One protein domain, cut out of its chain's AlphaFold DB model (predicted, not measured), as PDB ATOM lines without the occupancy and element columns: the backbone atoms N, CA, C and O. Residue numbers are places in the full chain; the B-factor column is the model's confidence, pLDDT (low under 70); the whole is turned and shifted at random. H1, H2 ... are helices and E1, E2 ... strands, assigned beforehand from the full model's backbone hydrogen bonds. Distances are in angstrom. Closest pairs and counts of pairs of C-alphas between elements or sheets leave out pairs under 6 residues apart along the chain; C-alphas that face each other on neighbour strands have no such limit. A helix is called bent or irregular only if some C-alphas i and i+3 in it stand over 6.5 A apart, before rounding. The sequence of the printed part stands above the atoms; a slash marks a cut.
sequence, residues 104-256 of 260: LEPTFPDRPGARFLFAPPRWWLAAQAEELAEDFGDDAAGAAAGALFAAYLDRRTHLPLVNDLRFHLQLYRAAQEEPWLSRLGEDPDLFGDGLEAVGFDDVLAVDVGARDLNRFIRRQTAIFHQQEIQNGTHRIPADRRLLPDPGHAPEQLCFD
ATOM      1  N   LEU A 104       4.492  26.013  41.262       89.00
ATOM      2  CA  LEU A 104       4.790  25.627  39.882       89.00
ATOM      3  C   LEU A 104       4.471  26.776  38.928       89.00
ATOM      4  O   LEU A 104       5.293  27.100  38.079       89.00
ATOM      5  N   GLU A 105       3.324  27.428  39.118       85.88
ATOM      6  CA  GLU A 105       2.892  28.582  38.332       85.88
ATOM      7  C   GLU A 105       3.293  29.881  39.054       85.88
ATOM      8  O   GLU A 105       2.648  30.263  40.036       85.88
ATOM      9  N   PRO A 106       4.376  30.563  38.632       77.00
ATOM     10  CA  PRO A 106       4.786  31.801  39.278       77.00
ATOM     11  C   PRO A 106       3.731  32.889  39.048       77.00
ATOM     12  O   PRO A 106       3.288  33.123  37.925       77.00
ATOM     13  N   THR A 107       3.358  33.605  40.109       75.88
ATOM     14  CA  THR A 107       2.382  34.709  40.018       75.88
ATOM     15  C   THR A 107       2.887  35.908  39.209       75.88
ATOM     16  O   THR A 107       2.078  36.725  38.772       75.88
ATOM     17  N   PHE A 108       4.205  36.037  39.028       71.75
ATOM     18  CA  PHE A 108       4.832  37.145  38.311       71.75
ATOM     19  C   PHE A 108       5.508  36.632  37.031       71.75
ATOM     20  O   PHE A 108       6.569  36.013  37.105       71.75
ATOM     21  N   PRO A 109       4.915  36.886  35.853       62.12
ATOM     22  CA  PRO A 109       5.374  36.300  34.592       62.12
ATOM     23  C   PRO A 109       6.653  36.928  34.005       62.12
ATOM     24  O   PRO A 109       7.169  36.423  33.014       62.12
ATOM     25  N   ASP A 110       7.191  38.003  34.593       63.69
ATOM     26  CA  ASP A 110       8.101  38.908  33.870       63.69
ATOM     27  C   ASP A 110       9.586  38.828  34.263       63.69
ATOM     28  O   ASP A 110      10.383  39.664  33.826       63.69
ATOM     29  N   ARG A 111      10.015  37.852  35.074       81.69
ATOM     30  CA  ARG A 111      11.454  37.687  35.348       81.69
ATOM     31  C   ARG A 111      12.108  36.796  34.288       81.69
ATOM     32  O   ARG A 111      11.764  35.621  34.201       81.69
ATOM     33  N   PRO A 112      13.068  37.307  33.490       87.75
ATOM     34  CA  PRO A 112      13.719  36.507  32.463       87.75
ATOM     35  C   PRO A 112      14.617  35.437  33.093       87.75
ATOM     36  O   PRO A 112      15.710  35.739  33.573       87.75
ATOM     37  N   GLY A 113      14.199  34.176  33.004       93.00
ATOM     38  CA  GLY A 113      14.950  33.022  33.494       93.00
ATOM     39  C   GLY A 113      14.128  32.174  34.449       93.00
ATOM     40  O   GLY A 113      12.904  32.254  34.455       93.00
ATOM     41  N   ALA A 114      14.805  31.368  35.262       94.75
ATOM     42  CA  ALA A 114      14.151  30.569  36.285       94.75
ATOM     43  C   ALA A 114      14.663  30.954  37.665       94.75
ATOM     44  O   ALA A 114      15.867  30.985  37.913       94.75
ATOM     45  N   ARG A 115      13.709  31.224  38.555       94.88
ATOM     46  CA  ARG A 115      13.957  31.475  39.965       94.88
ATOM     47  C   ARG A 115      12.937  30.746  40.824       94.88
ATOM     48  O   ARG A 115      11.738  30.984  40.659       94.88
ATOM     49  N   PHE A 116      13.394  29.850  41.689       95.81
ATOM     50  CA  PHE A 116      12.543  29.108  42.621       95.81
ATOM     51  C   PHE A 116      13.370  28.405  43.702       95.81
ATOM     52  O   PHE A 116      14.580  28.230  43.568       95.81
ATOM     53  N   LEU A 117      12.690  28.001  44.772       96.62
ATOM     54  CA  LEU A 117      13.173  27.051  45.762       96.62
ATOM     55  C   LEU A 117      12.560  25.689  45.448       96.62
ATOM     56  O   LEU A 117      11.341  25.535  45.405       96.62
ATOM     57  N   PHE A 118      13.415  24.702  45.232       96.94
ATOM     58  CA  PHE A 118      13.030  23.311  45.094       96.94
ATOM     59  C   PHE A 118      13.163  22.649  46.464       96.94
ATOM     60  O   PHE A 118      14.269  22.370  46.912       96.94
ATOM     61  N   ALA A 119      12.037  22.465  47.149       96.25
ATOM     62  CA  ALA A 119      11.965  21.835  48.467       96.25
ATOM     63  C   ALA A 119      10.872  20.754  48.447       96.25
ATOM     64  O   ALA A 119       9.771  20.975  48.958       96.25
ATOM     65  N   PRO A 120      11.110  19.622  47.765       95.31
ATOM     66  CA  PRO A 120      10.115  18.566  47.652       95.31
ATOM     67  C   PRO A 120       9.871  17.895  49.011       95.31
ATOM     68  O   PRO A 120      10.828  17.630  49.745       95.31
ATOM     69  N   PRO A 121       8.619  17.562  49.364       94.56
ATOM     70  CA  PRO A 121       8.375  16.736  50.538       94.56
ATOM     71  C   PRO A 121       8.836  15.298  50.327       94.56
ATOM     72  O   PRO A 121       8.532  14.671  49.310       94.56
ATOM     73  N   ARG A 122       9.518  14.749  51.334       94.75
ATOM     74  CA  ARG A 122      10.052  13.380  51.332       94.75
ATOM     75  C   ARG A 122       8.969  12.338  51.125       94.75
ATOM     76  O   ARG A 122       9.183  11.377  50.399       94.75
ATOM     77  N   TRP A 123       7.802  12.525  51.747       93.25
ATOM     78  CA  TRP A 123       6.690  11.582  51.607       93.25
ATOM     79  C   TRP A 123       6.224  11.488  50.150       93.25
ATOM     80  O   TRP A 123       5.934  10.397  49.668       93.25
ATOM     81  N   TRP A 124       6.198  12.624  49.443       93.56
ATOM     82  CA  TRP A 124       5.780  12.674  48.051       93.56
ATOM     83  C   TRP A 124       6.828  11.999  47.175       93.56
ATOM     84  O   TRP A 124       6.486  11.112  46.402       93.56
ATOM     85  N   LEU A 125       8.110  12.334  47.357       94.44
ATOM     86  CA  LEU A 125       9.195  11.674  46.628       94.44
ATOM     87  C   LEU A 125       9.214  10.164  46.854       94.44
ATOM     88  O   LEU A 125       9.394   9.427  45.892       94.44
ATOM     89  N   ALA A 126       8.992   9.702  48.086       95.00
ATOM     90  CA  ALA A 126       8.936   8.281  48.405       95.00
ATOM     91  C   ALA A 126       7.778   7.577  47.682       95.00
ATOM     92  O   ALA A 126       8.001   6.546  47.052       95.00
ATOM     93  N   ALA A 127       6.573   8.158  47.706       92.81
ATOM     94  CA  ALA A 127       5.413   7.608  47.004       92.81
ATOM     95  C   ALA A 127       5.643   7.545  45.482       92.81
ATOM     96  O   ALA A 127       5.394   6.525  44.848       92.81
ATOM     97  N   GLN A 128       6.192   8.611  44.897       93.62
ATOM     98  CA  GLN A 128       6.510   8.653  43.468       93.62
ATOM     99  C   GLN A 128       7.634   7.681  43.090       93.62
ATOM    100  O   GLN A 128       7.586   7.055  42.034       93.62
ATOM    101  N   ALA A 129       8.647   7.531  43.943       95.12
ATOM    102  CA  ALA A 129       9.727   6.576  43.732       95.12
ATOM    103  C   ALA A 129       9.214   5.130  43.752       95.12
ATOM    104  O   ALA A 129       9.661   4.323  42.943       95.12
ATOM    105  N   GLU A 130       8.265   4.807  44.634       95.56
ATOM    106  CA  GLU A 130       7.630   3.486  44.676       95.56
ATOM    107  C   GLU A 130       6.908   3.174  43.357       95.56
ATOM    108  O   GLU A 130       7.106   2.102  42.786       95.56
ATOM    109  N   GLU A 131       6.151   4.131  42.816       93.44
ATOM    110  CA  GLU A 131       5.469   3.972  41.525       93.44
ATOM    111  C   GLU A 131       6.438   3.844  40.337       93.44
ATOM    112  O   GLU A 131       6.156   3.137  39.369       93.44
ATOM    113  N   LEU A 132       7.592   4.512  40.403       92.94
ATOM    114  CA  LEU A 132       8.605   4.512  39.342       92.94
ATOM    115  C   LEU A 132       9.628   3.371  39.460       92.94
ATOM    116  O   LEU A 132      10.472   3.220  38.573       92.94
ATOM    117  N   ALA A 133       9.563   2.561  40.519       95.94
ATOM    118  CA  ALA A 133      10.566   1.543  40.825       95.94
ATOM    119  C   ALA A 133      10.716   0.481  39.720       95.94
ATOM    120  O   ALA A 133      11.834   0.042  39.452       95.94
ATOM    121  N   GLU A 134       9.629   0.093  39.042       94.81
ATOM    122  CA  GLU A 134       9.677  -0.896  37.950       94.81
ATOM    123  C   GLU A 134      10.478  -0.386  36.740       94.81
ATOM    124  O   GLU A 134      11.273  -1.128  36.162       94.81
ATOM    125  N   ASP A 135      10.301   0.888  36.381       93.00
ATOM    126  CA  ASP A 135      10.896   1.488  35.181       93.00
ATOM    127  C   ASP A 135      12.321   2.036  35.433       93.00
ATOM    128  O   ASP A 135      13.131   2.095  34.500       93.00
ATOM    129  N   PHE A 136      12.634   2.446  36.672       94.12
ATOM    130  CA  PHE A 136      13.875   3.158  37.019       94.12
ATOM    131  C   PHE A 136      14.760   2.465  38.066       94.12
ATOM    132  O   PHE A 136      15.920   2.853  38.210       94.12
ATOM    133  N   GLY A 137      14.278   1.442  38.777       96.19
ATOM    134  CA  GLY A 137      15.055   0.752  39.812       96.19
ATOM    135  C   GLY A 137      15.617   1.722  40.858       96.19
ATOM    136  O   GLY A 137      14.885   2.546  41.402       96.19
ATOM    137  N   ASP A 138      16.931   1.664  41.094       97.00
ATOM    138  CA  ASP A 138      17.628   2.526  42.063       97.00
ATOM    139  C   ASP A 138      17.536   4.029  41.724       97.00
ATOM    140  O   ASP A 138      17.678   4.879  42.603       97.00
ATOM    141  N   ASP A 139      17.251   4.374  40.464       97.31
ATOM    142  CA  ASP A 139      17.118   5.760  40.007       97.31
ATOM    143  C   ASP A 139      15.712   6.345  40.242       97.31
ATOM    144  O   ASP A 139      15.492   7.523  39.954       97.31
ATOM    145  N   ALA A 140      14.753   5.577  40.772       95.81
ATOM    146  CA  ALA A 140      13.350   5.991  40.870       95.81
ATOM    147  C   ALA A 140      13.132   7.271  41.698       95.81
ATOM    148  O   ALA A 140      12.395   8.163  41.273       95.81
ATOM    149  N   ALA A 141      13.831   7.424  42.828       96.19
ATOM    150  CA  ALA A 141      13.778   8.652  43.630       96.19
ATOM    151  C   ALA A 141      14.336   9.866  42.869       96.19
ATOM    152  O   ALA A 141      13.752  10.951  42.884       96.19
ATOM    153  N   GLY A 142      15.433   9.669  42.132       96.81
ATOM    154  CA  GLY A 142      15.993  10.697  41.260       96.81
ATOM    155  C   GLY A 142      15.043  11.063  40.120       96.81
ATOM    156  O   GLY A 142      14.935  12.238  39.772       96.81
ATOM    157  N   ALA A 143      14.346  10.083  39.540       96.69
ATOM    158  CA  ALA A 143      13.374  10.303  38.473       96.69
ATOM    159  C   ALA A 143      12.156  11.095  38.974       96.69
ATOM    160  O   ALA A 143      11.729  12.034  38.301       96.69
ATOM    161  N   ALA A 144      11.656  10.791  40.177       96.06
ATOM    162  CA  ALA A 144      10.596  11.554  40.836       96.06
ATOM    163  C   ALA A 144      11.011  13.015  41.088       96.06
ATOM    164  O   ALA A 144      10.301  13.948  40.698       96.06
ATOM    165  N   ALA A 145      12.197  13.226  41.671       96.81
ATOM    166  CA  ALA A 145      12.743  14.565  41.889       96.81
ATOM    167  C   ALA A 145      12.936  15.314  40.562       96.81
ATOM    168  O   ALA A 145      12.544  16.476  40.436       96.81
ATOM    169  N   GLY A 146      13.471  14.633  39.546       97.25
ATOM    170  CA  GLY A 146      13.681  15.201  38.222       97.25
ATOM    171  C   GLY A 146      12.384  15.600  37.526       97.25
ATOM    172  O   GLY A 146      12.329  16.669  36.922       97.25
ATOM    173  N   ALA A 147      11.322  14.800  37.651       96.31
ATOM    174  CA  ALA A 147      10.005  15.125  37.110       96.31
ATOM    175  C   ALA A 147       9.430  16.402  37.738       96.31
ATOM    176  O   ALA A 147       8.980  17.297  37.016       96.31
ATOM    177  N   LEU A 148       9.497  16.531  39.068       95.75
ATOM    178  CA  LEU A 148       9.049  17.746  39.749       95.75
ATOM    179  C   LEU A 148       9.914  18.950  39.363       95.75
ATOM    180  O   LEU A 148       9.384  20.015  39.052       95.75
ATOM    181  N   PHE A 149      11.235  18.785  39.332       96.94
ATOM    182  CA  PHE A 149      12.170  19.838  38.940       96.94
ATOM    183  C   PHE A 149      11.894  20.341  37.516       96.94
ATOM    184  O   PHE A 149      11.819  21.549  37.279       96.94
ATOM    185  N   ALA A 150      11.660  19.423  36.574       96.62
ATOM    186  CA  ALA A 150      11.263  19.755  35.213       96.62
ATOM    187  C   ALA A 150       9.932  20.519  35.178       96.62
ATOM    188  O   ALA A 150       9.825  21.489  34.434       96.62
ATOM    189  N   ALA A 151       8.953  20.168  36.019       94.94
ATOM    190  CA  ALA A 151       7.693  20.906  36.113       94.94
ATOM    191  C   ALA A 151       7.884  22.360  36.591       94.94
ATOM    192  O   ALA A 151       7.234  23.267  36.068       94.94
ATOM    193  N   TYR A 152       8.797  22.616  37.537       94.62
ATOM    194  CA  TYR A 152       9.157  23.987  37.935       94.62
ATOM    195  C   TYR A 152       9.808  24.765  36.789       94.62
ATOM    196  O   TYR A 152       9.494  25.947  36.594       94.62
ATOM    197  N   LEU A 153      10.711  24.111  36.050       94.69
ATOM    198  CA  LEU A 153      11.415  24.709  34.919       94.69
ATOM    199  C   LEU A 153      10.486  25.009  33.748       94.69
ATOM    200  O   LEU A 153      10.574  26.110  33.213       94.69
ATOM    201  N   ASP A 154       9.602  24.082  33.374       93.44
ATOM    202  CA  ASP A 154       8.685  24.197  32.231       93.44
ATOM    203  C   ASP A 154       7.855  25.486  32.302       93.44
ATOM    204  O   ASP A 154       7.724  26.226  31.332       93.44
ATOM    205  N   ARG A 155       7.394  25.843  33.505       90.31
ATOM    206  CA  ARG A 155       6.621  27.072  33.745       90.31
ATOM    207  C   ARG A 155       7.448  28.361  33.726       90.31
ATOM    208  O   ARG A 155       6.872  29.446  33.760       90.31
ATOM    209  N   ARG A 156       8.778  28.257  33.699       91.88
ATOM    210  CA  ARG A 156       9.745  29.372  33.767       91.88
ATOM    211  C   ARG A 156      10.646  29.459  32.532       91.88
ATOM    212  O   ARG A 156      11.531  30.308  32.464       91.88
ATOM    213  N   THR A 157      10.440  28.594  31.545       91.88
ATOM    214  CA  THR A 157      11.197  28.579  30.294       91.88
ATOM    215  C   THR A 157      10.263  28.730  29.102       91.88
ATOM    216  O   THR A 157       9.117  28.301  29.120       91.88
ATOM    217  N   HIS A 158      10.757  29.355  28.035       89.50
ATOM    218  CA  HIS A 158      10.028  29.445  26.766       89.50
ATOM    219  C   HIS A 158      10.351  28.289  25.817       89.50
ATOM    220  O   HIS A 158       9.768  28.192  24.736       89.50
ATOM    221  N   LEU A 159      11.338  27.462  26.163       92.38
ATOM    222  CA  LEU A 159      11.718  26.316  25.353       92.38
ATOM    223  C   LEU A 159      10.886  25.106  25.772       92.38
ATOM    224  O   LEU A 159      10.844  24.818  26.963       92.38
ATOM    225  N   PRO A 160      10.280  24.372  24.828       93.19
ATOM    226  CA  PRO A 160       9.571  23.151  25.177       93.19
ATOM    227  C   PRO A 160      10.549  22.154  25.805       93.19
ATOM    228  O   PRO A 160      11.637  21.922  25.266       93.19
ATOM    229  N   LEU A 161      10.159  21.566  26.933       94.56
ATOM    230  CA  LEU A 161      10.873  20.436  27.512       94.56
ATOM    231  C   LEU A 161      10.388  19.133  26.869       94.56
ATOM    232  O   LEU A 161       9.218  18.989  26.510       94.56
ATOM    233  N   VAL A 162      11.304  18.178  26.691       93.50
ATOM    234  CA  VAL A 162      10.941  16.838  26.221       93.50
ATOM    235  C   VAL A 162      10.162  16.155  27.338       93.50
ATOM    236  O   VAL A 162      10.674  16.023  28.441       93.50
ATOM    237  N   ASN A 163       8.938  15.722  27.048       91.81
ATOM    238  CA  ASN A 163       8.078  15.037  28.007       91.81
ATOM    239  C   ASN A 163       8.499  13.561  28.166       91.81
ATOM    240  O   ASN A 163       7.829  12.658  27.668       91.81
ATOM    241  N   ASP A 164       9.648  13.334  28.803       92.75
ATOM    242  CA  ASP A 164      10.221  12.011  29.056       92.75
ATOM    243  C   ASP A 164      10.928  11.995  30.424       92.75
ATOM    244  O   ASP A 164      11.758  12.854  30.722       92.75
ATOM    245  N   LEU A 165      10.611  11.012  31.271       94.12
ATOM    246  CA  LEU A 165      11.162  10.926  32.629       94.12
ATOM    247  C   LEU A 165      12.681  10.697  32.658       94.12
ATOM    248  O   LEU A 165      13.353  11.193  33.562       94.12
ATOM    249  N   ARG A 166      13.253  10.007  31.664       95.69
ATOM    250  CA  ARG A 166      14.712   9.854  31.542       95.69
ATOM    251  C   ARG A 166      15.357  11.184  31.181       95.69
ATOM    252  O   ARG A 166      16.395  11.525  31.749       95.69
ATOM    253  N   PHE A 167      14.720  11.964  30.302       96.25
ATOM    254  CA  PHE A 167      15.160  13.330  30.021       96.25
ATOM    255  C   PHE A 167      15.091  14.209  31.274       96.25
ATOM    256  O   PHE A 167      16.044  14.929  31.557       96.25
ATOM    257  N   HIS A 168      14.015  14.130  32.059       97.31
ATOM    258  CA  HIS A 168      13.884  14.898  33.301       97.31
ATOM    259  C   HIS A 168      14.949  14.531  34.340       97.31
ATOM    260  O   HIS A 168      15.556  15.422  34.934       97.31
ATOM    261  N   LEU A 169      15.230  13.236  34.520       97.56
ATOM    262  CA  LEU A 169      16.312  12.761  35.381       97.56
ATOM    263  C   LEU A 169      17.679  13.284  34.913       97.56
ATOM    264  O   LEU A 169      18.452  13.796  35.723       97.56
ATOM    265  N   GLN A 170      17.972  13.204  33.608       98.06
ATOM    266  CA  GLN A 170      19.199  13.760  33.027       98.06
ATOM    267  C   GLN A 170      19.289  15.274  33.264       98.06
ATOM    268  O   GLN A 170      20.337  15.771  33.670       98.06
ATOM    269  N   LEU A 171      18.197  16.003  33.016       98.06
ATOM    270  CA  LEU A 171      18.117  17.449  33.192       98.06
ATOM    271  C   LEU A 171      18.394  17.839  34.648       98.06
ATOM    272  O   LEU A 171      19.163  18.766  34.886       98.06
ATOM    273  N   TYR A 172      17.813  17.114  35.604       98.31
ATOM    274  CA  TYR A 172      18.014  17.340  37.034       98.31
ATOM    275  C   TYR A 172      19.457  17.073  37.468       98.31
ATOM    276  O   TYR A 172      20.083  17.949  38.058       98.31
ATOM    277  N   ARG A 173      20.028  15.920  37.096       98.25
ATOM    278  CA  ARG A 173      21.437  15.590  37.379       98.25
ATOM    279  C   ARG A 173      22.391  16.631  36.796       98.25
ATOM    280  O   ARG A 173      23.267  17.121  37.494       98.25
ATOM    281  N   ALA A 174      22.177  17.022  35.541       98.44
ATOM    282  CA  ALA A 174      23.010  18.028  34.897       98.44
ATOM    283  C   ALA A 174      22.859  19.419  35.530       98.44
ATOM    284  O   ALA A 174      23.814  20.185  35.520       98.44
ATOM    285  N   ALA A 175      21.681  19.766  36.058       98.31
ATOM    286  CA  ALA A 175      21.468  21.036  36.748       98.31
ATOM    287  C   ALA A 175      22.230  21.103  38.078       98.31
ATOM    288  O   ALA A 175      22.695  22.174  38.447       98.31
ATOM    289  N   GLN A 176      22.400  19.976  38.777       97.94
ATOM    290  CA  GLN A 176      23.171  19.917  40.026       97.94
ATOM    291  C   GLN A 176      24.667  20.217  39.835       97.94
ATOM    292  O   GLN A 176      25.356  20.530  40.801       97.94
ATOM    293  N   GLU A 177      25.174  20.126  38.604       97.88
ATOM    294  CA  GLU A 177      26.554  20.476  38.251       97.88
ATOM    295  C   GLU A 177      26.704  21.952  37.838       97.88
ATOM    296  O   GLU A 177      27.812  22.420  37.565       97.88
ATOM    297  N   GLU A 178      25.598  22.692  37.742       98.25
ATOM    298  CA  GLU A 178      25.602  24.070  37.273       98.25
ATOM    299  C   GLU A 178      25.745  25.077  38.427       98.25
ATOM    300  O   GLU A 178      25.134  24.915  39.481       98.25
ATOM    301  N   PRO A 179      26.473  26.189  38.226       97.56
ATOM    302  CA  PRO A 179      26.779  27.144  39.297       97.56
ATOM    303  C   PRO A 179      25.591  28.016  39.731       97.56
ATOM    304  O   PRO A 179      25.714  28.780  40.681       97.56
ATOM    305  N   TRP A 180      24.475  27.976  39.002       97.25
ATOM    306  CA  TRP A 180      23.251  28.718  39.323       97.25
ATOM    307  C   TRP A 180      22.283  27.923  40.213       97.25
ATOM    308  O   TRP A 180      21.197  28.415  40.536       97.25
ATOM    309  N   LEU A 181      22.654  26.687  40.558       98.00
ATOM    310  CA  LEU A 181      21.932  25.831  41.480       98.00
ATOM    311  C   LEU A 181      22.740  25.722  42.773       98.00
ATOM    312  O   LEU A 181      23.848  25.194  42.783       98.00
ATOM    313  N   SER A 182      22.162  26.209  43.863       97.62
ATOM    314  CA  SER A 182      22.767  26.165  45.194       97.62
ATOM    315  C   SER A 182      22.060  25.129  46.056       97.62
ATOM    316  O   SER A 182      20.829  25.072  46.065       97.62
ATOM    317  N   ARG A 183      22.813  24.340  46.826       97.69
ATOM    318  CA  ARG A 183      22.258  23.444  47.848       97.69
ATOM    319  C   ARG A 183      22.279  24.120  49.215       97.69
ATOM    320  O   ARG A 183      23.180  24.899  49.534       97.69
ATOM    321  N   LEU A 184      21.274  23.815  50.031       96.69
ATOM    322  CA  LEU A 184      21.202  24.276  51.413       96.69
ATOM    323  C   LEU A 184      22.498  23.952  52.173       96.69
ATOM    324  O   LEU A 184      22.922  22.800  52.218       96.69
ATOM    325  N   GLY A 185      23.110  24.971  52.780       94.06
ATOM    326  CA  GLY A 185      24.353  24.834  53.547       94.06
ATOM    327  C   GLY A 185      25.645  24.927  52.725       94.06
ATOM    328  O   GLY A 185      26.708  25.111  53.318       94.06
ATOM    329  N   GLU A 186      25.575  24.858  51.392       95.50
ATOM    330  CA  GLU A 186      26.722  25.126  50.508       95.50
ATOM    331  C   GLU A 186      26.830  26.618  50.160       95.50
ATOM    332  O   GLU A 186      27.931  27.159  50.053       95.50
ATOM    333  N   ASP A 187      25.685  27.290  50.023       93.75
ATOM    334  CA  ASP A 187      25.585  28.716  49.720       93.75
ATOM    335  C   ASP A 187      25.269  29.515  51.001       93.75
ATOM    336  O   ASP A 187      24.272  29.222  51.670       93.75
ATOM    337  N   PRO A 188      26.080  30.525  51.376       92.31
ATOM    338  CA  PRO A 188      25.807  31.361  52.548       92.31
ATOM    339  C   PRO A 188      24.465  32.107  52.472       92.31
ATOM    340  O   PRO A 188      23.916  32.467  53.516       92.31
ATOM    341  N   ASP A 189      23.930  32.315  51.269       92.81
ATOM    342  CA  ASP A 189      22.641  32.952  51.021       92.81
ATOM    343  C   ASP A 189      21.486  31.943  50.898       92.81
ATOM    344  O   ASP A 189      20.350  32.346  50.651       92.81
ATOM    345  N   LEU A 190      21.729  30.647  51.129       95.88
ATOM    346  CA  LEU A 190      20.700  29.614  51.259       95.88
ATOM    347  C   LEU A 190      20.898  28.832  52.558       95.88
ATOM    348  O   LEU A 190      21.687  27.888  52.647       95.88
ATOM    349  N   PHE A 191      20.121  29.196  53.573       96.19
ATOM    350  CA  PHE A 191      20.240  28.615  54.905       96.19
ATOM    351  C   PHE A 191      18.877  28.387  55.550       96.19
ATOM    352  O   PHE A 191      17.880  29.039  55.236       96.19
ATOM    353  N   GLY A 192      18.834  27.453  56.486       96.56
ATOM    354  CA  GLY A 192      17.611  27.018  57.134       96.56
ATOM    355  C   GLY A 192      17.915  26.046  58.259       96.56
ATOM    356  O   GLY A 192      19.048  25.588  58.395       96.56
ATOM    357  N   ASP A 193      16.898  25.756  59.056       97.44
ATOM    358  CA  ASP A 193      16.976  24.812  60.168       97.44
ATOM    359  C   ASP A 193      15.646  24.062  60.313       97.44
ATOM    360  O   ASP A 193      14.602  24.559  59.880       97.44
ATOM    361  N   GLY A 194      15.690  22.851  60.873       96.44
ATOM    362  CA  GLY A 194      14.520  21.999  61.129       96.44
ATOM    363  C   GLY A 194      13.810  21.434  59.888       96.44
ATOM    364  O   GLY A 194      12.799  20.749  60.024       96.44
ATOM    365  N   LEU A 195      14.313  21.690  58.673       96.19
ATOM    366  CA  LEU A 195      13.643  21.341  57.408       96.19
ATOM    367  C   LEU A 195      13.434  19.826  57.226       96.19
ATOM    368  O   LEU A 195      12.394  19.398  56.730       96.19
ATOM    369  N   GLU A 196      14.380  19.018  57.701       94.19
ATOM    370  CA  GLU A 196      14.256  17.558  57.743       94.19
ATOM    371  C   GLU A 196      13.112  17.102  58.661       94.19
ATOM    372  O   GLU A 196      12.318  16.242  58.280       94.19
ATOM    373  N   ALA A 197      12.993  17.702  59.849       93.12
ATOM    374  CA  ALA A 197      11.981  17.332  60.838       93.12
ATOM    375  C   ALA A 197      10.555  17.638  60.359       93.12
ATOM    376  O   ALA A 197       9.601  16.983  60.773       93.12
ATOM    377  N   VAL A 198      10.410  18.614  59.459       92.44
ATOM    378  CA  VAL A 198       9.140  18.951  58.805       92.44
ATOM    379  C   VAL A 198       8.960  18.254  57.450       92.44
ATOM    380  O   VAL A 198       8.008  18.544  56.729       92.44
ATOM    381  N   GLY A 199       9.845  17.316  57.107       94.12
ATOM    382  CA  GLY A 199       9.664  16.400  55.987       94.12
ATOM    383  C   GLY A 199      10.103  16.922  54.621       94.12
ATOM    384  O   GLY A 199       9.681  16.340  53.624       94.12
ATOM    385  N   PHE A 200      10.933  17.966  54.534       95.19
ATOM    386  CA  PHE A 200      11.566  18.342  53.264       95.19
ATOM    387  C   PHE A 200      12.779  17.464  52.952       95.19
ATOM    388  O   PHE A 200      13.554  17.105  53.841       95.19
ATOM    389  N   ASP A 201      12.931  17.110  51.679       95.06
ATOM    390  CA  ASP A 201      14.142  16.491  51.132       95.06
ATOM    391  C   ASP A 201      15.201  17.569  50.816       95.06
ATOM    392  O   ASP A 201      15.092  18.706  51.286       95.06
ATOM    393  N   ASP A 202      16.222  17.225  50.032       94.62
ATOM    394  CA  ASP A 202      17.274  18.125  49.569       94.62
ATOM    395  C   ASP A 202      16.703  19.437  49.008       94.62
ATOM    396  O   ASP A 202      16.072  19.486  47.946       94.62
ATOM    397  N   VAL A 203      16.964  20.528  49.733       97.00
ATOM    398  CA  VAL A 203      16.529  21.870  49.351       97.00
ATOM    399  C   VAL A 203      17.555  22.509  48.429       97.00
ATOM    400  O   VAL A 203      18.724  22.677  48.793       97.00
ATOM    401  N   LEU A 204      17.084  22.933  47.259       97.69
ATOM    402  CA  LEU A 204      17.882  23.614  46.248       97.69
ATOM    403  C   LEU A 204      17.308  25.005  45.963       97.69
ATOM    404  O   LEU A 204      16.092  25.193  45.898       97.69
ATOM    405  N   ALA A 205      18.178  25.983  45.745       97.56
ATOM    406  CA  ALA A 205      17.823  27.263  45.149       97.56
ATOM    407  C   ALA A 205      18.256  27.281  43.688       97.56
ATOM    408  O   ALA A 205      19.397  26.966  43.368       97.56
ATOM    409  N   VAL A 206      17.342  27.685  42.813       97.44
ATOM    410  CA  VAL A 206      17.624  27.929  41.400       97.44
ATOM    411  C   VAL A 206      17.520  29.425  41.153       97.44
ATOM    412  O   VAL A 206      16.468  30.011  41.410       97.44
ATOM    413  N   ASP A 207      18.588  30.032  40.634       96.25
ATOM    414  CA  ASP A 207      18.580  31.409  40.128       96.25
ATOM    415  C   ASP A 207      19.419  31.526  38.858       96.25
ATOM    416  O   ASP A 207      20.629  31.745  38.883       96.25
ATOM    417  N   VAL A 208      18.764  31.366  37.711       96.75
ATOM    418  CA  VAL A 208      19.427  31.335  36.410       96.75
ATOM    419  C   VAL A 208      18.777  32.311  35.445       96.75
ATOM    420  O   VAL A 208      17.565  32.301  35.232       96.75
ATOM    421  N   GLY A 209      19.593  33.146  34.804       96.00
ATOM    422  CA  GLY A 209      19.125  34.062  33.768       96.00
ATOM    423  C   GLY A 209      18.675  33.329  32.499       96.00
ATOM    424  O   GLY A 209      19.240  32.303  32.115       96.00
ATOM    425  N   ALA A 210      17.701  33.898  31.780       95.25
ATOM    426  CA  ALA A 210      17.099  33.279  30.588       95.25
ATOM    427  C   ALA A 210      18.111  32.787  29.537       95.25
ATOM    428  O   ALA A 210      17.904  31.750  28.909       95.25
ATOM    429  N   ARG A 211      19.212  33.519  29.315       96.19
ATOM    430  CA  ARG A 211      20.228  33.141  28.318       96.19
ATOM    431  C   ARG A 211      20.907  31.819  28.670       96.19
ATOM    432  O   ARG A 211      21.091  30.986  27.779       96.19
ATOM    433  N   ASP A 212      21.315  31.660  29.922       97.56
ATOM    434  CA  ASP A 212      22.070  30.489  30.362       97.56
ATOM    435  C   ASP A 212      21.138  29.298  30.567       97.56
ATOM    436  O   ASP A 212      21.457  28.213  30.086       97.56
ATOM    437  N   LEU A 213      19.922  29.532  31.072       97.06
ATOM    438  CA  LEU A 213      18.866  28.518  31.109       97.06
ATOM    439  C   LEU A 213      18.552  27.968  29.711       97.06
ATOM    440  O   LEU A 213      18.546  26.758  29.492       97.06
ATOM    441  N   ASN A 214      18.358  28.847  28.723       96.19
ATOM    442  CA  ASN A 214      18.075  28.424  27.351       96.19
ATOM    443  C   ASN A 214      19.246  27.657  26.726       96.19
ATOM    444  O   ASN A 214      19.033  26.714  25.963       96.19
ATOM    445  N   ARG A 215      20.491  28.059  27.021       97.44
ATOM    446  CA  ARG A 215      21.684  27.332  26.568       97.44
ATOM    447  C   ARG A 215      21.734  25.940  27.193       97.44
ATOM    448  O   ARG A 215      21.981  24.976  26.471       97.44
ATOM    449  N   PHE A 216      21.488  25.856  28.496       98.19
ATOM    450  CA  PHE A 216      21.458  24.616  29.254       98.19
ATOM    451  C   PHE A 216      20.410  23.648  28.693       98.19
ATOM    452  O   PHE A 216      20.774  22.550  28.275       98.19
ATOM    453  N   ILE A 217      19.152  24.084  28.558       97.62
ATOM    454  CA  ILE A 217      18.059  23.252  28.028       97.62
ATOM    455  C   ILE A 217      18.400  22.743  26.625       97.62
ATOM    456  O   ILE A 217      18.361  21.541  26.386       97.62
ATOM    457  N   ARG A 218      18.831  23.622  25.707       97.38
ATOM    458  CA  ARG A 218      19.209  23.211  24.341       97.38
ATOM    459  C   ARG A 218      20.326  22.171  24.329       97.38
ATOM    460  O   ARG A 218      20.260  21.229  23.541       97.38
ATOM    461  N   ARG A 219      21.346  22.344  25.179       98.00
ATOM    462  CA  ARG A 219      22.455  21.389  25.308       98.00
ATOM    463  C   ARG A 219      21.938  20.028  25.766       98.00
ATOM    464  O   ARG A 219      22.268  19.029  25.136       98.00
ATOM    465  N   GLN A 220      21.106  19.989  26.807       98.00
ATOM    466  CA  GLN A 220      20.575  18.728  27.330       98.00
ATOM    467  C   GLN A 220      19.625  18.041  26.346       98.00
ATOM    468  O   GLN A 220      19.738  16.834  26.144       98.00
ATOM    469  N   THR A 221      18.753  18.791  25.665       96.44
ATOM    470  CA  THR A 221      17.871  18.252  24.617       96.44
ATOM    471  C   THR A 221      18.669  17.646  23.461       96.44
ATOM    472  O   THR A 221      18.336  16.566  22.979       96.44
ATOM    473  N   ALA A 222      19.754  18.300  23.029       95.94
ATOM    474  CA  ALA A 222      20.630  17.765  21.987       95.94
ATOM    475  C   ALA A 222      21.318  16.456  22.413       95.94
ATOM    476  O   ALA A 222      21.340  15.507  21.630       95.94
ATOM    477  N   ILE A 223      21.832  16.389  23.649       96.12
ATOM    478  CA  ILE A 223      22.441  15.170  24.212       96.12
ATOM    479  C   ILE A 223      21.425  14.024  24.231       96.12
ATOM    480  O   ILE A 223      21.718  12.938  23.733       96.12
ATOM    481  N   PHE A 224      20.218  14.284  24.737       94.19
ATOM    482  CA  PHE A 224      19.165  13.277  24.847       94.19
ATOM    483  C   PHE A 224      18.762  12.713  23.479       94.19
ATOM    484  O   PHE A 224      18.742  11.501  23.278       94.19
ATOM    485  N   HIS A 225      18.527  13.575  22.485       92.25
ATOM    486  CA  HIS A 225      18.194  13.110  21.137       92.25
ATOM    487  C   HIS A 225      19.327  12.324  20.474       92.25
ATOM    488  O   HIS A 225      19.057  11.367  19.751       92.25
ATOM    489  N   GLN A 226      20.587  12.695  20.715       92.56
ATOM    490  CA  GLN A 226      21.724  11.935  20.200       92.56
ATOM    491  C   GLN A 226      21.763  10.517  20.789       92.56
ATOM    492  O   GLN A 226      22.020   9.567  20.049       92.56
ATOM    493  N   GLN A 227      21.466  10.367  22.081       90.50
ATOM    494  CA  GLN A 227      21.388   9.066  22.752       90.50
ATOM    495  C   GLN A 227      20.215   8.226  22.227       90.50
ATOM    496  O   GLN A 227      20.403   7.057  21.898       90.50
ATOM    497  N   GLU A 228      19.031   8.819  22.051       86.94
ATOM    498  CA  GLU A 228      17.863   8.118  21.493       86.94
ATOM    499  C   GLU A 228      18.102   7.618  20.060       86.94
ATOM    500  O   GLU A 228      17.749   6.488  19.720       86.94
ATOM    501  N   ILE A 229      18.769   8.423  19.222       80.69
ATOM    502  CA  ILE A 229      19.153   8.013  17.863       80.69
ATOM    503  C   ILE A 229      20.133   6.831  17.905       80.69
ATOM    504  O   ILE A 229      20.008   5.903  17.108       80.69
ATOM    505  N   GLN A 230      21.101   6.847  18.824       81.06
ATOM    506  CA  GLN A 230      22.081   5.766  18.972       81.06
ATOM    507  C   GLN A 230      21.446   4.461  19.468       81.06
ATOM    508  O   GLN A 230      21.841   3.387  19.019       81.06
ATOM    509  N   ASN A 231      20.447   4.555  20.345       81.19
ATOM    510  CA  ASN A 231      19.779   3.398  20.944       81.19
ATOM    511  C   ASN A 231      18.683   2.790  20.050       81.19
ATOM    512  O   ASN A 231      18.184   1.704  20.343       81.19
ATOM    513  N   GLY A 232      18.302   3.453  18.950       72.19
ATOM    514  CA  GLY A 232      17.290   2.961  18.005       72.19
ATOM    515  C   GLY A 232      15.865   2.917  18.573       72.19
ATOM    516  O   GLY A 232      14.960   2.349  17.957       72.19
ATOM    517  N   THR A 233      15.637   3.521  19.738       63.53
ATOM    518  CA  THR A 233      14.366   3.537  20.464       63.53
ATOM    519  C   THR A 233      13.487   4.706  20.023       63.53
ATOM    520  O   THR A 233      13.088   5.542  20.815       63.53
ATOM    521  N   HIS A 234      13.084   4.767  18.751       53.12
ATOM    522  CA  HIS A 234      12.123   5.784  18.282       53.12
ATOM    523  C   HIS A 234      10.671   5.516  18.730       53.12
ATOM    524  O   HIS A 234       9.730   5.618  17.941       53.12
ATOM    525  N   ARG A 235      10.452   5.162  19.998       54.25
ATOM    526  CA  ARG A 235       9.120   5.172  20.602       54.25
ATOM    527  C   ARG A 235       9.084   6.259  21.655       54.25
ATOM    528  O   ARG A 235       9.377   5.999  22.811       54.25
ATOM    529  N   ILE A 236       8.677   7.455  21.233       50.50
ATOM    530  CA  ILE A 236       8.169   8.472  22.155       50.50
ATOM    531  C   ILE A 236       6.910   7.858  22.789       50.50
ATOM    532  O   ILE A 236       5.954   7.589  22.049       50.50
ATOM    533  N   PRO A 237       6.891   7.543  24.097       51.28
ATOM    534  CA  PRO A 237       5.703   6.991  24.733       51.28
ATOM    535  C   PRO A 237       4.592   8.037  24.654       51.28
ATOM    536  O   PRO A 237       4.748   9.157  25.128       51.28
ATOM    537  N   ALA A 238       3.483   7.695  24.001       45.25
ATOM    538  CA  ALA A 238       2.530   8.700  23.545       45.25
ATOM    539  C   ALA A 238       1.611   9.287  24.632       45.25
ATOM    540  O   ALA A 238       0.921  10.243  24.315       45.25
ATOM    541  N   ASP A 239       1.545   8.766  25.869       45.78
ATOM    542  CA  ASP A 239       0.370   9.100  26.704       45.78
ATOM    543  C   ASP A 239       0.480   8.953  28.237       45.78
ATOM    544  O   ASP A 239      -0.541   8.893  28.926       45.78
ATOM    545  N   ARG A 240       1.674   8.929  28.841       52.06
ATOM    546  CA  ARG A 240       1.752   8.958  30.316       52.06
ATOM    547  C   ARG A 240       1.761  10.406  30.815       52.06
ATOM    548  O   ARG A 240       2.726  11.136  30.612       52.06
ATOM    549  N   ARG A 241       0.671  10.832  31.469       53.19
ATOM    550  CA  ARG A 241       0.673  12.044  32.309       53.19
ATOM    551  C   ARG A 241       1.775  11.884  33.364       53.19
ATOM    552  O   ARG A 241       1.798  10.878  34.059       53.19
ATOM    553  N   LEU A 242       2.671  12.867  33.449       55.53
ATOM    554  CA  LEU A 242       3.905  12.830  34.251       55.53
ATOM    555  C   LEU A 242       3.706  12.846  35.767       55.53
ATOM    556  O   LEU A 242       4.642  12.535  36.492       55.53
ATOM    557  N   LEU A 243       2.536  13.272  36.237       55.91
ATOM    558  CA  LEU A 243       2.219  13.324  37.657       55.91
ATOM    559  C   LEU A 243       1.063  12.348  37.901       55.91
ATOM    560  O   LEU A 243      -0.069  12.644  37.491       55.91
ATOM    561  N   PRO A 244       1.340  11.169  38.481       44.78
ATOM    562  CA  PRO A 244       0.306  10.326  39.038       44.78
ATOM    563  C   PRO A 244      -0.363  11.105  40.174       44.78
ATOM    564  O   PRO A 244       0.296  11.644  41.057       44.78
ATOM    565  N   ASP A 245      -1.685  11.173  40.094       49.56
ATOM    566  CA  ASP A 245      -2.613  11.796  41.038       49.56
ATOM    567  C   ASP A 245      -2.849  13.330  40.936       49.56
ATOM    568  O   ASP A 245      -2.119  14.142  41.503       49.56
ATOM    569  N   PRO A 246      -3.945  13.768  40.274       48.50
ATOM    570  CA  PRO A 246      -4.444  15.146  40.336       48.50
ATOM    571  C   PRO A 246      -5.242  15.457  41.621       48.50
ATOM    572  O   PRO A 246      -5.851  16.525  41.702       48.50
ATOM    573  N   GLY A 247      -5.313  14.535  42.590       54.66
ATOM    574  CA  GLY A 247      -6.107  14.687  43.812       54.66
ATOM    575  C   GLY A 247      -5.643  15.819  44.731       54.66
ATOM    576  O   GLY A 247      -6.464  16.394  45.446       54.66
ATOM    577  N   HIS A 248      -4.363  16.186  44.664       53.50
ATOM    578  CA  HIS A 248      -3.783  17.290  45.424       53.50
ATOM    579  C   HIS A 248      -3.437  18.432  44.471       53.50
ATOM    580  O   HIS A 248      -2.788  18.231  43.441       53.50
ATOM    581  N   ALA A 249      -3.866  19.654  44.794       55.66
ATOM    582  CA  ALA A 249      -3.433  20.814  44.027       55.66
ATOM    583  C   ALA A 249      -1.895  20.903  44.101       55.66
ATOM    584  O   ALA A 249      -1.335  20.672  45.171       55.66
ATOM    585  N   PRO A 250      -1.180  21.283  43.028       53.19
ATOM    586  CA  PRO A 250       0.282  21.392  43.063       53.19
ATOM    587  C   PRO A 250       0.810  22.318  44.170       53.19
ATOM    588  O   PRO A 250       1.916  22.143  44.666       53.19
ATOM    589  N   GLU A 251      -0.012  23.283  44.587       53.38
ATOM    590  CA  GLU A 251       0.249  24.175  45.719       53.38
ATOM    591  C   GLU A 251       0.263  23.449  47.079       53.38
ATOM    592  O   GLU A 251       0.864  23.956  48.023       53.38
ATOM    593  N   GLN A 252      -0.396  22.293  47.196       58.31
ATOM    594  CA  GLN A 252      -0.463  21.453  48.401       58.31
ATOM    595  C   GLN A 252       0.695  20.455  48.476       58.31
ATOM    596  O   GLN A 252       1.152  20.134  49.572       58.31
ATOM    597  N   LEU A 253       1.244  20.049  47.324       56.03
ATOM    598  CA  LEU A 253       2.327  19.065  47.246       56.03
ATOM    599  C   LEU A 253       3.598  19.475  47.987       56.03
ATOM    600  O   LEU A 253       4.402  18.603  48.260       56.03
ATOM    601  N   CYS A 254       3.798  20.761  48.300       54.19
ATOM    602  CA  CYS A 254       4.957  21.241  49.061       54.19
ATOM    603  C   CYS A 254       4.672  21.472  50.555       54.19
ATOM    604  O   CYS A 254       5.609  21.726  51.307       54.19
ATOM    605  N   PHE A 255       3.409  21.453  50.999       62.50
ATOM    606  CA  PHE A 255       3.035  21.976  52.325       62.50
ATOM    607  C   PHE A 255       2.060  21.108  53.120       62.50
ATOM    608  O   PHE A 255       1.744  21.462  54.259       62.50
ATOM    609  N   ASP A 256       1.614  19.979  52.569       61.00
ATOM    610  CA  ASP A 256       0.963  18.946  53.365       61.00
ATOM    611  C   ASP A 256       2.033  18.246  54.210       61.00
ATOM    612  O   ASP A 256       2.731  17.329  53.771       61.00
TER     613      ASP A 256
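This is residues 104 to 256 of the 260 residues of an uncharacterized protein of Acidobacteria bacterium (UniProt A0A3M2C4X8). A small antiparallel sheet, in the order E1, E4, E2, makes one wall; one arm of a bent helix, H1b, packs on it, and H2 crosses that arm near the middle of the domain. The other arm, H1a, folds back over H1b, while the long H3 runs from the end of E4 away from the sheet and packs on H2. The printed part has 153 residues, with three named helices and four named strands in the order E1, H1, H2, E2, E3, E4, H3, a mixed class of helices and strands. It is compact, with a radius of gyration of the C-alphas of 15.7 A and spans of 47 by 36 by 28 A.

Find C-alpha 113 at (14.950, 33.022, 33.494), where E1, residues 113 to 118, begins; it runs 15.2 A. E4 is residues 204 to 209, 16.3 A, and E2 is residues 181 to 183. E3, residues 191 to 193, pairs with no named strand. H1, residues 122 to 154, was assigned as one helix by its hydrogen bonds but is bent: C-alphas 135 and 138 are 9.7 A apart. Its arms are H1a, residues 122 to 135, 20.1 A, and H1b, residues 138 to 154, 25.4 A. Both are irregular, with 7.4 A from C-alpha 131 to 134 and from 138 to 141. H2 is residues 165 to 175, 15.0 A. H3, residues 210 to 231, runs 31.5 A to C-alpha 231 at (19.779, 3.398, 20.944).

Look first at E1 and E4, antiparallel at 176 degrees, with N 114 and O 208 within hydrogen-bond range at 2.9 A. E4 and E2 are antiparallel at 161 degrees, with N 205 and O 182 at 2.8 A. E1, H1, H2 and E2 form a split strand-helix-strand unit, two strands running the same way with E4 between them, and its crossover is right-handed. H1b is on the sheet at a height of 11.5 A, over E1, slantwise to the strands at 43 degrees on the local plane; 2 of its C-alphas fall on E4, so that it is only just not over E4. Its Leu 153 and Ala 114 have the closest C-alphas of H1b and E1, 6.6 A. H1a touches residues 139 to 145 of H1b at a steep tilt of 66 degrees, opposite ways; the closest C-alphas, of Ala 129 and Ala 141, are 4.6 A apart. H2 touches H1b, about perpendicular at 78 degrees, with C-alphas 169 and 146 closest at 4.6 A. H3 touches H2 with residues 217 to 224 alone, at a steep tilt of 46 degrees, opposite ways; C-alphas 220 and 171 are closest at 6.5 A. H3 only grazes the sheet, with residues 210 to 214. In H2 and H3 every O i to N i+4 pair is within hydrogen-bond range, against 8 of 10 in H1a and 12 of 13 in H1b.

The C-alphas farthest apart, of Asp 193 and Gly 232, are 47.5 A from each other. The printed part has no cut, and no link between named elements is long. Look last at residues 232 to 256, which hold no named element; pLDDT is under 70 at residues 109 to 110 and 233 to 256, and its mean over the printed part is 87.4.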